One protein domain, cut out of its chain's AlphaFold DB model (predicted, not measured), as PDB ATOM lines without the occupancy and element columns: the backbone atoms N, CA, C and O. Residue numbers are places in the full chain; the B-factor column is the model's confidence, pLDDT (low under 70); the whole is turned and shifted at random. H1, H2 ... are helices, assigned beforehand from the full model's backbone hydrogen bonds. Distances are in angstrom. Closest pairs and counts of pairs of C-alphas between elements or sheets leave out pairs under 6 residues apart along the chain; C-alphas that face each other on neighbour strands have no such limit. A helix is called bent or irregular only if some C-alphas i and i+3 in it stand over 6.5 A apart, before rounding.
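This is residues 41 to 96 of the 265 residues of an uncharacterized protein of Methylorubrum salsuginis (UniProt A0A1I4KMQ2). Picture a long helix, H3, crossed near its first half by a kinked helix, H1, with a short helix, H2, making a corner with the beginning of H3. The last turns of H3, residues 89 to 96, stick out from this small body as an arm, and residues 68 to 76 make a loop between H2 and H3. The printed part has 56 residues, with three named helices in the order H1, H2, H3 and no named strand; the class is all helix. It is compact, with a radius of gyration of the C-alphas of 11.4 A and spans of 34 by 26 by 17 A.

Begin with H1, residues 41 to 56, which has a kink of 56 degrees near residue 49 and is irregular: C-alphas 46 and 49 are 7.4 A apart. Its residues 51 to 55 alone only just touch H2, residues 61 to 67, with 3 pairs of C-alphas within 8 A; the closest C-alphas, of Ile 51 and Ile 64, are 7.1 A apart. These two run opposite ways at a steep tilt of 65 degrees. Go on to H3, residues 77 to 96: its residues 80 to 87 touch residues 41 to 48 of H1, about perpendicular at 77 degrees, closest at the C-alphas of Ala 45 and Cys 87, 6.2 A. H3 touches H2 with residues 77 to 81 alone, about perpendicular at 76 degrees, closest at the C-alphas of Asp 62 and Gly 77, 4.4 A. In H2 and H3 every O i to N i+4 pair is within hydrogen-bond range; in H1, 10 of 12 are.

Find C-alpha 41 at (154.544, 164.387, 244.509); from there H1 runs 21.5 A to C-alpha 56. H2 spans 10.0 A from C-alpha 61 to C-alpha 67. H3 starts at C-alpha 77, (156.283, 175.676, 252.280), and runs 29.0 A to C-alpha 96 at (173.543, 160.191, 234.918).

Look for the two farthest C-alphas at Gly 72 and Ser 96, 36.2 A apart. The printed part has no cut; the link from H1 to H2 is tight, and that from H2 to H3 is short, with residues 69 to 70 paired antiparallel with residues 73 to 74. The mean pLDDT of the printed part is 83.7, and residue 92 and residues 94 to 96 are under 70.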
ATOM      1  N   ALA A  41     153.177 164.313 245.013       80.31
ATOM      2  CA  ALA A  41     154.544 164.387 244.509       80.31
ATOM      3  C   ALA A  41     154.622 164.482 242.973       80.31
ATOM      4  O   ALA A  41     155.411 165.274 242.463       80.31
ATOM      5  N   LYS A  42     153.818 163.695 242.239       83.19
ATOM      6  CA  LYS A  42     153.735 163.752 240.766       83.19
ATOM      7  C   LYS A  42     153.176 165.110 240.328       83.19
ATOM      8  O   LYS A  42     153.753 165.744 239.456       83.19
ATOM      9  N   ALA A  43     152.154 165.609 241.020       84.19
ATOM     10  CA  ALA A  43     151.551 166.908 240.736       84.19
ATOM     11  C   ALA A  43     152.498 168.095 240.984       84.19
ATOM     12  O   ALA A  43     152.611 168.987 240.148       84.19
ATOM     13  N   VAL A  44     153.251 168.080 242.088       85.19
ATOM     14  CA  VAL A  44     154.295 169.087 242.346       85.19
ATOM     15  C   VAL A  44     155.421 169.004 241.312       85.19
ATOM     16  O   VAL A  44     156.000 170.029 240.963       85.19
ATOM     17  N   ALA A  45     155.743 167.809 240.808       84.00
ATOM     18  CA  ALA A  45     156.755 167.653 239.766       84.00
ATOM     19  C   ALA A  45     156.327 168.301 238.440       84.00
ATOM     20  O   ALA A  45     157.163 168.933 237.797       84.00
ATOM     21  N   GLU A  46     155.051 168.190 238.060       86.31
ATOM     22  CA  GLU A  46     154.528 168.832 236.844       86.31
ATOM     23  C   GLU A  46     154.472 170.356 236.966       86.31
ATOM     24  O   GLU A  46     154.808 171.062 236.021       86.31
ATOM     25  N   LEU A  47     154.149 170.867 238.156       86.19
ATOM     26  CA  LEU A  47     154.085 172.306 238.439       86.19
ATOM     27  C   LEU A  47     155.440 172.913 238.836       86.19
ATOM     28  O   LEU A  47     155.557 174.119 239.050       86.19
ATOM     29  N   ALA A  48     156.501 172.108 238.925       86.56
ATOM     30  CA  ALA A  48     157.841 172.568 239.276       86.56
ATOM     31  C   ALA A  48     158.372 173.751 238.431       86.56
ATOM     32  O   ALA A  48     159.002 174.631 239.027       86.56
ATOM     33  N   PRO A  49     158.192 173.824 237.092       86.81
ATOM     34  CA  PRO A  49     158.623 174.991 236.318       86.81
ATOM     35  C   PRO A  49     157.863 176.269 236.696       86.81
ATOM     36  O   PRO A  49     158.486 177.321 236.825       86.81
ATOM     37  N   GLU A  50     156.560 176.175 236.951       89.12
ATOM     38  CA  GLU A  50     155.722 177.307 237.356       89.12
ATOM     39  C   GLU A  50     156.077 177.791 238.766       89.12
ATOM     40  O   GLU A  50     156.305 178.979 238.984       89.12
ATOM     41  N   ILE A  51     156.267 176.862 239.709       88.75
ATOM     42  CA  ILE A  51     156.740 177.177 241.064       88.75
ATOM     43  C   ILE A  51     158.088 177.910 241.003       88.75
ATOM     44  O   ILE A  51     158.302 178.883 241.721       88.75
ATOM     45  N   ARG A  52     159.003 177.491 240.119       87.44
ATOM     46  CA  ARG A  52     160.290 178.179 239.926       87.44
ATOM     47  C   ARG A  52     160.133 179.569 239.317       87.44
ATOM     48  O   ARG A  52     160.906 180.451 239.676       87.44
ATOM     49  N   ALA A  53     159.181 179.770 238.409       90.00
ATOM     50  CA  ALA A  53     158.887 181.090 237.856       90.00
ATOM     51  C   ALA A  53     158.356 182.038 238.943       90.00
ATOM     52  O   ALA A  53     158.847 183.156 239.066       90.00
ATOM     53  N   LEU A  54     157.451 181.559 239.800       89.69
ATOM     54  CA  LEU A  54     156.915 182.327 240.928       89.69
ATOM     55  C   LEU A  54     157.989 182.679 241.965       89.69
ATOM     56  O   LEU A  54     158.026 183.807 242.446       89.69
ATOM     57  N   LEU A  55     158.907 181.754 242.258       89.94
ATOM     58  CA  LEU A  55     160.052 182.035 243.133       89.94
ATOM     59  C   LEU A  55     160.979 183.106 242.541       89.94
ATOM     60  O   LEU A  55     161.464 183.965 243.270       89.94
ATOM     61  N   LYS A  56     161.209 183.089 241.221       91.31
ATOM     62  CA  LYS A  56     161.984 184.138 240.533       91.31
ATOM     63  C   LYS A  56     161.272 185.491 240.527       91.31
ATOM     64  O   LYS A  56     161.946 186.512 240.532       91.31
ATOM     65  N   ALA A  57     159.941 185.492 240.542       90.62
ATOM     66  CA  ALA A  57     159.123 186.695 240.674       90.62
ATOM     67  C   ALA A  57     159.078 187.253 242.113       90.62
ATOM     68  O   ALA A  57     158.454 188.283 242.341       90.62
ATOM     69  N   GLY A  58     159.736 186.599 243.081       92.31
ATOM     70  CA  GLY A  58     159.833 187.061 244.468       92.31
ATOM     71  C   GLY A  58     158.741 186.537 245.405       92.31
ATOM     72  O   GLY A  58     158.692 186.958 246.558       92.31
ATOM     73  N   HIS A  59     157.887 185.609 244.963       91.62
ATOM     74  CA  HIS A  59     156.893 184.995 245.848       91.62
ATOM     75  C   HIS A  59     157.541 184.054 246.864       91.62
ATOM     76  O   HIS A  59     158.417 183.254 246.525       91.62
ATOM     77  N   SER A  60     157.065 184.097 248.110       91.75
ATOM     78  CA  SER A  60     157.514 183.175 249.153       91.75
ATOM     79  C   SER A  60     156.970 181.757 248.922       91.75
ATOM     80  O   SER A  60     155.888 181.559 248.362       91.75
ATOM     81  N   LEU A  61     157.703 180.731 249.372       88.94
ATOM     82  CA  LEU A  61     157.263 179.332 249.244       88.94
ATOM     83  C   LEU A  61     155.908 179.078 249.920       88.94
ATOM     84  O   LEU A  61     155.128 178.275 249.412       88.94
ATOM     85  N   ASP A  62     155.616 179.758 251.031       87.06
ATOM     86  CA  ASP A  62     154.342 179.617 251.740       87.06
ATOM     87  C   ASP A  62     153.174 180.263 250.987       87.06
ATOM     88  O   ASP A  62     152.073 179.714 250.982       87.06
ATOM     89  N   GLU A  63     153.382 181.389 250.300       87.69
ATOM     90  CA  GLU A  63     152.364 181.973 249.414       87.69
ATOM     91  C   GLU A  63     152.051 181.054 248.236       87.69
ATOM     92  O   GLU A  63     150.882 180.828 247.912       87.69
ATOM     93  N   ILE A  64     153.088 180.480 247.626       87.56
ATOM     94  CA  ILE A  64     152.934 179.529 246.522       87.56
ATOM     95  C   ILE A  64     152.200 178.275 247.015       87.56
ATOM     96  O   ILE A  64     151.268 177.803 246.365       87.56
ATOM     97  N   ALA A  65     152.555 177.762 248.194       86.31
ATOM     98  CA  ALA A  65     151.929 176.574 248.763       86.31
ATOM     99  C   ALA A  65     150.462 176.803 249.183       86.31
ATOM    100  O   ALA A  65     149.651 175.885 249.078       86.31
ATOM    101  N   LYS A  66     150.088 178.026 249.588       86.06
ATOM    102  CA  LYS A  66     148.685 178.410 249.835       86.06
ATOM    103  C   LYS A  66     147.857 178.459 248.550       86.06
ATOM    104  O   LYS A  66     146.688 178.081 248.572       86.06
ATOM    105  N   ARG A  67     148.451 178.914 247.442       83.50
ATOM    106  CA  ARG A  67     147.794 178.944 246.122       83.50
ATOM    107  C   ARG A  67     147.624 177.540 245.534       83.50
ATOM    108  O   ARG A  67     146.626 177.269 244.874       83.50
ATOM    109  N   LEU A  68     148.559 176.632 245.814       83.69
ATOM    110  CA  LEU A  68     148.538 175.255 245.328       83.69
ATOM    111  C   LEU A  68     147.793 174.318 246.290       83.69
ATOM    112  O   LEU A  68     148.340 173.848 247.290       83.69
ATOM    113  N   ARG A  69     146.539 173.989 245.963       80.12
ATOM    114  CA  ARG A  69     145.745 173.001 246.712       80.12
ATOM    115  C   ARG A  69     145.790 171.646 246.016       80.12
ATOM    116  O   ARG A  69     145.279 171.494 244.912       80.12
ATOM    117  N   PHE A  70     146.329 170.640 246.695       80.00
ATOM    118  CA  PHE A  70     146.340 169.261 246.209       80.00
ATOM    119  C   PHE A  70     145.291 168.452 246.973       80.00
ATOM    120  O   PHE A  70     145.390 168.287 248.190       80.00
ATOM    121  N   GLY A  71     144.251 167.981 246.279       73.62
ATOM    122  CA  GLY A  71     143.164 167.213 246.906       73.62
ATOM    123  C   GLY A  71     142.432 167.984 248.014       73.62
ATOM    124  O   GLY A  71     142.088 167.414 249.046       73.62
ATOM    125  N   GLY A  72     142.273 169.302 247.847       79.06
ATOM    126  CA  GLY A  72     141.611 170.179 248.822       79.06
ATOM    127  C   GLY A  72     142.475 170.604 250.015       79.06
ATOM    128  O   GLY A  72     142.052 171.466 250.788       79.06
ATOM    129  N   ARG A  73     143.701 170.088 250.156       79.06
ATOM    130  CA  ARG A  73     144.643 170.480 251.216       79.06
ATOM    131  C   ARG A  73     145.740 171.382 250.652       79.06
ATOM    132  O   ARG A  73     146.282 171.110 249.584       79.06
ATOM    133  N   ALA A  74     146.046 172.465 251.365       83.88
ATOM    134  CA  ALA A  74     147.229 173.273 251.081       83.88
ATOM    135  C   ALA A  74     148.467 172.562 251.644       83.88
ATOM    136  O   ALA A  74     148.400 171.945 252.711       83.88
ATOM    137  N   LEU A  75     149.581 172.630 250.920       84.94
ATOM    138  CA  LEU A  75     150.867 172.156 251.426       84.94
ATOM    139  C   LEU A  75     151.516 173.239 252.288       84.94
ATOM    140  O   LEU A  75     151.252 174.425 252.108       84.94
ATOM    141  N   SER A  76     152.395 172.844 253.207       88.38
ATOM    142  CA  SER A  76     153.303 173.808 253.837       88.38
ATOM    143  C   SER A  76     154.478 174.131 252.908       88.38
ATOM    144  O   SER A  76     154.889 173.283 252.107       88.38
ATOM    145  N   GLY A  77     155.085 175.315 253.040       86.19
ATOM    146  CA  GLY A  77     156.283 175.676 252.280       86.19
ATOM    147  C   GLY A  77     157.429 174.679 252.478       86.19
ATOM    148  O   GLY A  77     158.102 174.311 251.516       86.19
ATOM    149  N   GLN A  78     157.588 174.125 253.687       89.00
ATOM    150  CA  GLN A  78     158.572 173.065 253.943       89.00
ATOM    151  C   GLN A  78     158.270 171.765 253.188       89.00
ATOM    152  O   GLN A  78     159.189 171.111 252.690       89.00
ATOM    153  N   GLN A  79     157.002 171.352 253.108       89.12
ATOM    154  CA  GLN A  79     156.615 170.171 252.334       89.12
ATOM    155  C   GLN A  79     156.890 170.397 250.849       89.12
ATOM    156  O   GLN A  79     157.500 169.542 250.206       89.12
ATOM    157  N   LEU A  80     156.515 171.569 250.330       87.81
ATOM    158  CA  LEU A  80     156.776 171.964 248.950       87.81
ATOM    159  C   LEU A  80     158.278 171.928 248.639       87.81
ATOM    160  O   LEU A  80     158.691 171.308 247.660       87.81
ATOM    161  N   GLN A  81     159.110 172.487 249.519       89.62
ATOM    162  CA  GLN A  81     160.565 172.450 249.387       89.62
ATOM    163  C   GLN A  81     161.109 171.014 249.368       89.62
ATOM    164  O   GLN A  81     161.915 170.678 248.500       89.62
ATOM    165  N   ARG A  82     160.640 170.129 250.263       90.06
ATOM    166  CA  ARG A  82     161.045 168.709 250.262       90.06
ATOM    167  C   ARG A  82     160.693 168.015 248.948       90.06
ATOM    168  O   ARG A  82     161.498 167.224 248.453       90.06
ATOM    169  N   TYR A  83     159.521 168.293 248.379       88.75
ATOM    170  CA  TYR A  83     159.125 167.732 247.086       88.75
ATOM    171  C   TYR A  83     159.993 168.266 245.948       88.75
ATOM    172  O   TYR A  83     160.517 167.467 245.174       88.75
ATOM    173  N   LEU A  84     160.240 169.576 245.894       88.56
ATOM    174  CA  LEU A  84     161.108 170.183 244.882       88.56
ATOM    175  C   LEU A  84     162.533 169.613 244.930       88.56
ATOM    176  O   LEU A  84     163.074 169.250 243.884       88.56
ATOM    177  N   SER A  85     163.114 169.453 246.122       88.00
ATOM    178  CA  SER A  85     164.438 168.839 246.290       88.00
ATOM    179  C   SER A  85     164.453 167.378 245.826       88.00
ATOM    180  O   SER A  85     165.379 166.958 245.136       88.00
ATOM    181  N   ARG A  86     163.403 166.598 246.130       86.06
ATOM    182  CA  ARG A  86     163.263 165.213 245.639       86.06
ATOM    183  C   ARG A  86     163.113 165.138 244.118       86.06
ATOM    184  O   ARG A  86     163.640 164.214 243.500       86.06
ATOM    185  N   CYS A  87     162.422 166.090 243.498       83.19
ATOM    186  CA  CYS A  87     162.316 166.170 242.041       83.19
ATOM    187  C   CYS A  87     163.673 166.489 241.396       83.19
ATOM    188  O   CYS A  87     164.020 165.896 240.376       83.19
ATOM    189  N   GLN A  88     164.474 167.369 242.006       82.81
ATOM    190  CA  GLN A  88     165.814 167.706 241.515       82.81
ATOM    191  C   GLN A  88     166.780 166.517 241.579       82.81
ATOM    192  O   GLN A  88     167.453 166.234 240.588       82.81
ATOM    193  N   THR A  89     166.818 165.780 242.693       79.69
ATOM    194  CA  THR A  89     167.707 164.612 242.829       79.69
ATOM    195  C   THR A  89     167.339 163.490 241.858       79.69
ATOM    196  O   THR A  89     168.225 162.874 241.267       79.69
ATOM    197  N   ARG A  90     166.042 163.266 241.606       72.12
ATOM    198  CA  ARG A  90     165.576 162.308 240.588       72.12
ATOM    199  C   ARG A  90     165.930 162.742 239.167       72.12
ATOM    200  O   ARG A  90     166.359 161.908 238.373       72.12
ATOM    201  N   ALA A  91     165.803 164.030 238.849       70.12
ATOM    202  CA  ALA A  91     166.204 164.560 237.548       70.12
ATOM    203  C   ALA A  91     167.722 164.449 237.322       70.12
ATOM    204  O   ALA A  91     168.150 164.101 236.224       70.12
ATOM    205  N   ALA A  92     168.536 164.694 238.354       68.31
ATOM    206  CA  ALA A  92     169.986 164.515 238.290       68.31
ATOM    207  C   ALA A  92     170.370 163.040 238.081       68.31
ATOM    208  O   ALA A  92     171.171 162.739 237.198       68.31
ATOM    209  N   LYS A  93     169.728 162.115 238.809       70.12
ATOM    210  CA  LYS A  93     169.972 160.670 238.676       70.12
ATOM    211  C   LYS A  93     169.585 160.128 237.292       70.12
ATOM    212  O   LYS A  93     170.336 159.357 236.702       70.12
ATOM    213  N   LYS A  94     168.466 160.590 236.722       63.75
ATOM    214  CA  LYS A  94     168.053 160.211 235.360       63.75
ATOM    215  C   LYS A  94     169.044 160.708 234.297       63.75
ATOM    216  O   LYS A  94     169.299 160.008 233.325       63.75
ATOM    217  N   LYS A  95     169.656 161.882 234.491       61.50
ATOM    218  CA  LYS A  95     170.690 162.406 233.581       61.50
ATOM    219  C   LYS A  95     172.006 161.624 233.647       61.50
ATOM    220  O   LYS A  95     172.680 161.521 232.629       61.50
ATOM    221  N   SER A  96     172.364 161.062 234.802       57.31
ATOM    222  CA  SER A  96     173.543 160.191 234.918       57.31
ATOM    223  C   SER A  96     173.330 158.801 234.311       57.31
ATOM    224  O   SER A  96     174.270 158.245 233.763       57.31
TER     225      SER A  96